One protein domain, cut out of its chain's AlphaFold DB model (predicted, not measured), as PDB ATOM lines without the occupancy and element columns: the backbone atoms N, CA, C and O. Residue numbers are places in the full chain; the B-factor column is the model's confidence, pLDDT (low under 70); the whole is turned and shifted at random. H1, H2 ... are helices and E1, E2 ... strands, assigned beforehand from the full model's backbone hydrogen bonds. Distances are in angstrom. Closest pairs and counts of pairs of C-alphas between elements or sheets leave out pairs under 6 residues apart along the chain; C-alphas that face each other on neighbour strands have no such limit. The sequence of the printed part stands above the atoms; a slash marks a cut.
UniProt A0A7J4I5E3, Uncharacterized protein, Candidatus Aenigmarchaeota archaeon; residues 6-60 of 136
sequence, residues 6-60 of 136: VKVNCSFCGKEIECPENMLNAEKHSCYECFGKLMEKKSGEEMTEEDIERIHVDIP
ATOM      1  N   VAL A   6     165.069 150.954 153.468       85.31
ATOM      2  CA  VAL A   6     164.153 149.854 153.759       85.31
ATOM      3  C   VAL A   6     164.942 148.601 154.108       85.31
ATOM      4  O   VAL A   6     166.064 148.400 153.649       85.31
ATOM      5  N   LYS A   7     164.348 147.752 154.941       87.25
ATOM      6  CA  LYS A   7     164.929 146.467 155.324       87.25
ATOM      7  C   LYS A   7     164.497 145.400 154.328       87.25
ATOM      8  O   LYS A   7     163.300 145.202 154.119       87.25
ATOM      9  N   VAL A   8     165.464 144.728 153.714       88.81
ATOM     10  CA  VAL A   8     165.249 143.620 152.770       88.81
ATOM     11  C   VAL A   8     166.070 142.412 153.203       88.81
ATOM     12  O   VAL A   8     166.987 142.537 154.007       88.81
ATOM     13  N   ASN A   9     165.759 141.228 152.683       90.31
ATOM     14  CA  ASN A   9     166.517 140.024 153.007       90.31
ATOM     15  C   ASN A   9     167.579 139.749 151.943       90.31
ATOM     16  O   ASN A   9     167.305 139.800 150.745       90.31
ATOM     17  N   CYS A  10     168.776 139.385 152.393       88.50
ATOM     18  CA  CYS A  10     169.843 138.894 151.541       88.50
ATOM     19  C   CYS A  10     169.377 137.645 150.779       88.50
ATOM     20  O   CYS A  10     168.992 136.643 151.385       88.50
ATOM     21  N   SER A  11     169.489 137.668 149.454       87.81
ATOM     22  CA  SER A  11     169.092 136.589 148.546       87.81
ATOM     23  C   SER A  11     169.903 135.298 148.733       87.81
ATOM     24  O   SER A  11     169.499 134.252 148.237       87.81
ATOM     25  N   PHE A  12     171.039 135.356 149.438       85.94
ATOM     26  CA  PHE A  12     171.968 134.228 149.589       85.94
ATOM     27  C   PHE A  12     171.926 133.567 150.968       85.94
ATOM     28  O   PHE A  12     172.072 132.352 151.064       85.94
ATOM     29  N   CYS A  13     171.761 134.343 152.042       87.75
ATOM     30  CA  CYS A  13     171.753 133.814 153.412       87.75
ATOM     31  C   CYS A  13     170.504 134.182 154.221       87.75
ATOM     32  O   CYS A  13     170.377 133.738 155.360       87.75
ATOM     33  N   GLY A  14     169.602 134.999 153.671       86.25
ATOM     34  CA  GLY A  14     168.361 135.404 154.333       86.25
ATOM     35  C   GLY A  14     168.523 136.413 155.472       86.25
ATOM     36  O   GLY A  14     167.531 136.736 156.115       86.25
ATOM     37  N   LYS A  15     169.738 136.916 155.743       89.12
ATOM     38  CA  LYS A  15     169.963 137.988 156.730       89.12
ATOM     39  C   LYS A  15     169.247 139.273 156.297       89.12
ATOM     40  O   LYS A  15     169.287 139.615 155.118       89.12
ATOM     41  N   GLU A  16     168.649 139.983 157.248       90.00
ATOM     42  CA  GLU A  16     168.072 141.314 157.027       90.00
ATOM     43  C   GLU A  16     169.197 142.336 156.784       90.00
ATOM     44  O   GLU A  16     170.187 142.343 157.519       90.00
ATOM     45  N   ILE A  17     169.055 143.159 155.748       88.94
ATOM     46  CA  ILE A  17     170.034 144.154 155.303       88.94
ATOM     47  C   ILE A  17     169.358 145.482 154.952       88.94
ATOM     48  O   ILE A  17     168.165 145.519 154.631       88.94
ATOM     49  N   GLU A  18     170.119 146.573 154.995       85.50
ATOM     50  CA  GLU A  18     169.631 147.898 154.610       85.50
ATOM     51  C   GLU A  18     169.735 148.109 153.093       85.50
ATOM     52  O   GLU A  18     170.775 147.896 152.469       85.50
ATOM     53  N   CYS A  19     168.633 148.542 152.479       84.31
ATOM     54  CA  CYS A  19     168.549 148.858 151.060       84.31
ATOM     55  C   CYS A  19     167.955 150.259 150.860       84.31
ATOM     56  O   CYS A  19     166.883 150.556 151.390       84.31
ATOM     57  N   PRO A  20     168.620 151.153 150.116       85.06
ATOM     58  CA  PRO A  20     168.031 152.419 149.700       85.06
ATOM     59  C   PRO A  20     166.758 152.195 148.868       85.06
ATOM     60  O   PRO A  20     166.744 151.336 147.989       85.06
ATOM     61  N   GLU A  21     165.703 152.993 149.076       82.75
ATOM     62  CA  GLU A  21     164.446 152.853 148.311       82.75
ATOM     63  C   GLU A  21     164.651 152.883 146.782       82.75
ATOM     64  O   GLU A  21     163.942 152.207 146.041       82.75
ATOM     65  N   ASN A  22     165.654 153.616 146.289       80.06
ATOM     66  CA  ASN A  22     165.980 153.683 144.862       80.06
ATOM     67  C   ASN A  22     166.630 152.404 144.302       80.06
ATOM     68  O   ASN A  22     166.677 152.250 143.085       80.06
ATOM     69  N   MET A  23     167.119 151.507 145.163       78.12
ATOM     70  CA  MET A  23     167.775 150.247 144.795       78.12
ATOM     71  C   MET A  23     166.921 149.012 145.109       78.12
ATOM     72  O   MET A  23     167.362 147.887 144.892       78.12
ATOM     73  N   LEU A  24     165.672 149.195 145.549       80.44
ATOM     74  CA  LEU A  24     164.713 148.102 145.769       80.44
ATOM     75  C   LEU A  24     164.541 147.194 144.540       80.44
ATOM     76  O   LEU A  24     164.365 145.987 144.689       80.44
ATOM     77  N   ASN A  25     164.625 147.777 143.341       80.56
ATOM     78  CA  ASN A  25     164.465 147.080 142.064       80.56
ATOM     79  C   ASN A  25     165.725 146.322 141.607       80.56
ATOM     80  O   ASN A  25     165.730 145.797 140.495       80.56
ATOM     81  N   ALA A  26     166.791 146.292 142.415       80.81
ATOM     82  CA  ALA A  26     167.961 145.475 142.121       80.81
ATOM     83  C   ALA A  26     167.561 143.998 141.980       80.81
ATOM     84  O   ALA A  26     166.685 143.501 142.693       80.81
ATOM     85  N   GLU A  27     168.215 143.294 141.057       81.56
ATOM     86  CA  GLU A  27     167.880 141.910 140.717       81.56
ATOM     87  C   GLU A  27     168.169 140.965 141.891       81.56
ATOM     88  O   GLU A  27     167.444 139.994 142.121       81.56
ATOM     89  N   LYS A  28     169.209 141.273 142.677       83.88
ATOM     90  CA  LYS A  28     169.539 140.572 143.924       83.88
ATOM     91  C   LYS A  28     169.998 141.552 144.996       83.88
ATOM     92  O   LYS A  28     170.560 142.606 144.710       83.88
ATOM     93  N   HIS A  29     169.813 141.139 146.244       87.19
ATOM     94  CA  HIS A  29     170.208 141.882 147.437       87.19
ATOM     95  C   HIS A  29     171.188 141.017 148.225       87.19
ATOM     96  O   HIS A  29     170.867 139.882 148.568       87.19
ATOM     97  N   SER A  30     172.399 141.498 148.486       86.38
ATOM     98  CA  SER A  30     173.452 140.713 149.134       86.38
ATOM     99  C   SER A  30     173.975 141.411 150.382       86.38
ATOM    100  O   SER A  30     174.233 142.612 150.379       86.38
ATOM    101  N   CYS A  31     174.182 140.650 151.456       88.31
ATOM    102  CA  CYS A  31     174.976 141.143 152.574       88.31
ATOM    103  C   CYS A  31     176.461 141.151 152.196       88.31
ATOM    104  O   CYS A  31     176.908 140.336 151.382       88.31
ATOM    105  N   TYR A  32     177.236 142.016 152.849       83.81
ATOM    106  CA  TYR A  32     178.677 142.131 152.631       83.81
ATOM    107  C   TYR A  32     179.425 140.782 152.623       83.81
ATOM    108  O   TYR A  32     180.209 140.515 151.719       83.81
ATOM    109  N   GLU A  33     179.134 139.882 153.569       83.56
ATOM    110  CA  GLU A  33     179.787 138.564 153.651       83.56
ATOM    111  C   GLU A  33     179.494 137.665 152.440       83.56
ATOM    112  O   GLU A  33     180.373 136.951 151.953       83.56
ATOM    113  N   CYS A  34     178.244 137.656 151.967       83.62
ATOM    114  CA  CYS A  34     177.849 136.861 150.807       83.62
ATOM    115  C   CYS A  34     178.423 137.456 149.526       83.62
ATOM    116  O   CYS A  34     178.884 136.706 148.671       83.62
ATOM    117  N   PHE A  35     178.453 138.786 149.426       83.25
ATOM    118  CA  PHE A  35     179.097 139.475 148.318       83.25
ATOM    119  C   PHE A  35     180.603 139.195 148.269       83.25
ATOM    120  O   PHE A  35     181.103 138.806 147.220       83.25
ATOM    121  N   GLY A  36     181.308 139.261 149.403       76.06
ATOM    122  CA  GLY A  36     182.729 138.908 149.481       76.06
ATOM    123  C   GLY A  36     183.011 137.492 148.967       76.06
ATOM    124  O   GLY A  36     183.891 137.306 148.138       76.06
ATOM    125  N   LYS A  37     182.190 136.506 149.351       78.25
ATOM    126  CA  LYS A  37     182.316 135.119 148.860       78.25
ATOM    127  C   LYS A  37     182.007 134.961 147.369       78.25
ATOM    128  O   LYS A  37     182.590 134.095 146.724       78.25
ATOM    129  N   LEU A  38     181.068 135.740 146.826       74.19
ATOM    130  CA  LEU A  38     180.796 135.763 145.382       74.19
ATOM    131  C   LEU A  38     181.997 136.322 144.622       74.19
ATOM    132  O   LEU A  38     182.404 135.756 143.611       74.19
ATOM    133  N   MET A  39     182.596 137.383 145.153       68.75
ATOM    134  CA  MET A  39     183.767 138.009 144.556       68.75
ATOM    135  C   MET A  39     185.026 137.147 144.694       68.75
ATOM    136  O   MET A  39     185.795 137.064 143.747       68.75
ATOM    137  N   GLU A  40     185.217 136.424 145.800       66.56
ATOM    138  CA  GLU A  40     186.300 135.435 145.936       66.56
ATOM    139  C   GLU A  40     186.142 134.272 144.944       66.56
ATOM    140  O   GLU A  40     187.128 133.771 144.410       66.56
ATOM    141  N   LYS A  41     184.902 133.867 144.637       60.09
ATOM    142  CA  LYS A  41     184.607 132.840 143.624       60.09
ATOM    143  C   LYS A  41     184.796 133.307 142.177       60.09
ATOM    144  O   LYS A  41     184.863 132.449 141.294       60.09
ATOM    145  N   LYS A  42     184.965 134.612 141.917       53.69
ATOM    146  CA  LYS A  42     185.321 135.128 140.579       53.69
ATOM    147  C   LYS A  42     186.640 134.576 140.043       53.69
ATOM    148  O   LYS A  42     186.899 134.702 138.853       53.69
ATOM    149  N   SER A  43     187.471 133.945 140.873       50.47
ATOM    150  CA  SER A  43     188.667 133.261 140.381       50.47
ATOM    151  C   SER A  43     188.366 131.988 139.569       50.47
ATOM    152  O   SER A  43     189.315 131.361 139.102       50.47
ATOM    153  N   GLY A  44     187.097 131.569 139.416       49.47
ATOM    154  CA  GLY A  44     186.741 130.323 138.718       49.47
ATOM    155  C   GLY A  44     185.494 130.324 137.818       49.47
ATOM    156  O   GLY A  44     185.462 129.514 136.898       49.47
ATOM    157  N   GLU A  45     184.498 131.194 138.022       52.84
ATOM    158  CA  GLU A  45     183.299 131.287 137.158       52.84
ATOM    159  C   GLU A  45     182.994 132.750 136.787       52.84
ATOM    160  O   GLU A  45     183.028 133.645 137.635       52.84
ATOM    161  N   GLU A  46     182.719 132.980 135.498       53.06
ATOM    162  CA  GLU A  46     182.520 134.286 134.859       53.06
ATOM    163  C   GLU A  46     181.209 134.958 135.314       53.06
ATOM    164  O   GLU A  46     180.179 134.855 134.655       53.06
ATOM    165  N   MET A  47     181.229 135.671 136.443       62.31
ATOM    166  CA  MET A  47     180.266 136.757 136.669       62.31
ATOM    167  C   MET A  47     180.751 138.001 135.925       62.31
ATOM    168  O   MET A  47     181.839 138.511 136.218       62.31
ATOM    169  N   THR A  48     179.942 138.490 134.987       65.50
ATOM    170  CA  THR A  48     180.241 139.709 134.229       65.50
ATOM    171  C   THR A  48     180.075 140.949 135.110       65.50
ATOM    172  O   THR A  48     179.438 140.905 136.164       65.50
ATOM    173  N   GLU A  49     180.662 142.077 134.710       65.00
ATOM    174  CA  GLU A  49     180.477 143.350 135.424       65.00
ATOM    175  C   GLU A  49     179.002 143.761 135.482       65.00
ATOM    176  O   GLU A  49     178.525 144.196 136.531       65.00
ATOM    177  N   GLU A  50     178.251 143.498 134.409       68.94
ATOM    178  CA  GLU A  50     176.807 143.739 134.348       68.94
ATOM    179  C   GLU A  50     176.032 142.949 135.411       68.94
ATOM    180  O   GLU A  50     175.036 143.441 135.942       68.94
ATOM    181  N   ASP A  51     176.482 141.739 135.757       70.06
ATOM    182  CA  ASP A  51     175.846 140.929 136.800       70.06
ATOM    183  C   ASP A  51     176.074 141.513 138.196       70.06
ATOM    184  O   ASP A  51     175.265 141.300 139.094       70.06
ATOM    185  N   ILE A  52     177.172 142.243 138.397       72.31
ATOM    186  CA  ILE A  52     177.529 142.861 139.682       72.31
ATOM    187  C   ILE A  52     176.775 144.167 139.864       72.31
ATOM    188  O   ILE A  52     176.260 144.422 140.951       72.31
ATOM    189  N   GLU A  53     176.659 144.966 138.802       71.12
ATOM    190  CA  GLU A  53     175.909 146.227 138.816       71.12
ATOM    191  C   GLU A  53     174.426 146.029 139.164       71.12
ATOM    192  O   GLU A  53     173.775 146.936 139.682       71.12
ATOM    193  N   ARG A  54     173.890 144.826 138.934       78.44
ATOM    194  CA  ARG A  54     172.504 144.459 139.263       78.44
ATOM    195  C   ARG A  54     172.310 143.963 140.697       78.44
ATOM    196  O   ARG A  54     171.176 143.657 141.078       78.44
ATOM    197  N   ILE A  55     173.375 143.876 141.496       81.75
ATOM    198  CA  ILE A  55     173.322 143.416 142.886       81.75
ATOM    199  C   ILE A  55     173.445 144.615 143.822       81.75
ATOM    200  O   ILE A  55     174.483 145.267 143.893       81.75
ATOM    201  N   HIS A  56     172.406 144.859 144.620       83.62
ATOM    202  CA  HIS A  56     172.527 145.749 145.771       83.62
ATOM    203  C   HIS A  56     173.347 145.056 146.861       83.62
ATOM    204  O   HIS A  56     173.051 143.914 147.230       83.62
ATOM    205  N   VAL A  57     174.348 145.748 147.403       82.31
ATOM    206  CA  VAL A  57     175.173 145.246 148.504       82.31
ATOM    207  C   VAL A  57     175.043 146.175 149.695       82.31
ATOM    208  O   VAL A  57     175.350 147.364 149.606       82.31
ATOM    209  N   ASP A  58     174.626 145.617 150.826       84.12
ATOM    210  CA  ASP A  58     174.668 146.329 152.098       84.12
ATOM    211  C   ASP A  58     176.083 146.255 152.679       84.12
ATOM    212  O   ASP A  58     176.552 145.185 153.092       84.12
ATOM    213  N   ILE A  59     176.780 147.391 152.631       81.25
ATOM    214  CA  ILE A  59     178.171 147.552 153.045       81.25
ATOM    215  C   ILE A  59     178.198 148.296 154.387       81.25
ATOM    216  O   ILE A  59     177.892 149.493 154.432       81.25
ATOM    217  N   PRO A  60     178.634 147.640 155.478       81.88
ATOM    218  CA  PRO A  60     178.885 148.312 156.745       81.88
ATOM    219  C   PRO A  60     179.892 149.457 156.581       81.88
ATOM    220  O   PRO A  60     180.890 149.329 155.868       81.88
TER     221      PRO A  60
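Overview. This is residues 6 to 60 of the 136 residues of an uncharacterized protein of Candidatus Aenigmarchaeota archaeon (UniProt A0A7J4I5E3). The parallel strand pair E3 and E4 sits in the middle, with the hairpin E1 and E2 at one end; toward the other end H1 and H2, apart from each other, make the two arms of an open loop whose tip, residues 40 to 46, sticks out. The 55 printed residues hold four named strands and two named helices in the order E1, E2, E3, H1, H2, E4, a mixed class. The whole is compact, with a radius of gyration of the C-alphas of 11.0 A, yet elongated, spanning 33 by 20 by 17 A.

Arrangement. E1, residues 6 to 9, and E2, residues 16 to 20, are antiparallel at 136 degrees; N 8 and O 17 are 3.0 A apart, within hydrogen-bond range. E3, residues 28 to 31, and E4, residues 55 to 58, are parallel at 27 degrees; N 30 and O 56 are 2.8 A apart, within that range. The closest C-alphas of E2 and E4, those of Glu 18 and Asp 58, are 5.8 A apart. H1, residues 32 to 41, follows E3 by a tight link; its closest C-alpha to E4, that of Tyr 32, is 5.8 A from that of Asp 58. H2, residues 49 to 53, is apart from H1 and from E3. E3, H1, H2 and E4 form a strand-helix-strand unit, two parallel neighbour strands with helices between, whose crossover is right-handed. In H1 and H2 every O i to N i+4 pair is within hydrogen-bond range.

Along the chain. E1 begins with C-alpha 6 at (164.153, 149.854, 153.759). E2 is 13.3 A long and H1 14.2 A. E4 ends with C-alpha 58 at (174.668, 146.329, 152.098).

Size, cuts and confidence. The C-alphas farthest apart, those of Val 6 and Gly 44, are 33.4 A apart. The printed part has no cut, and no link is long. Its mean pLDDT is 77.9; residues 39 to 50 are under 70.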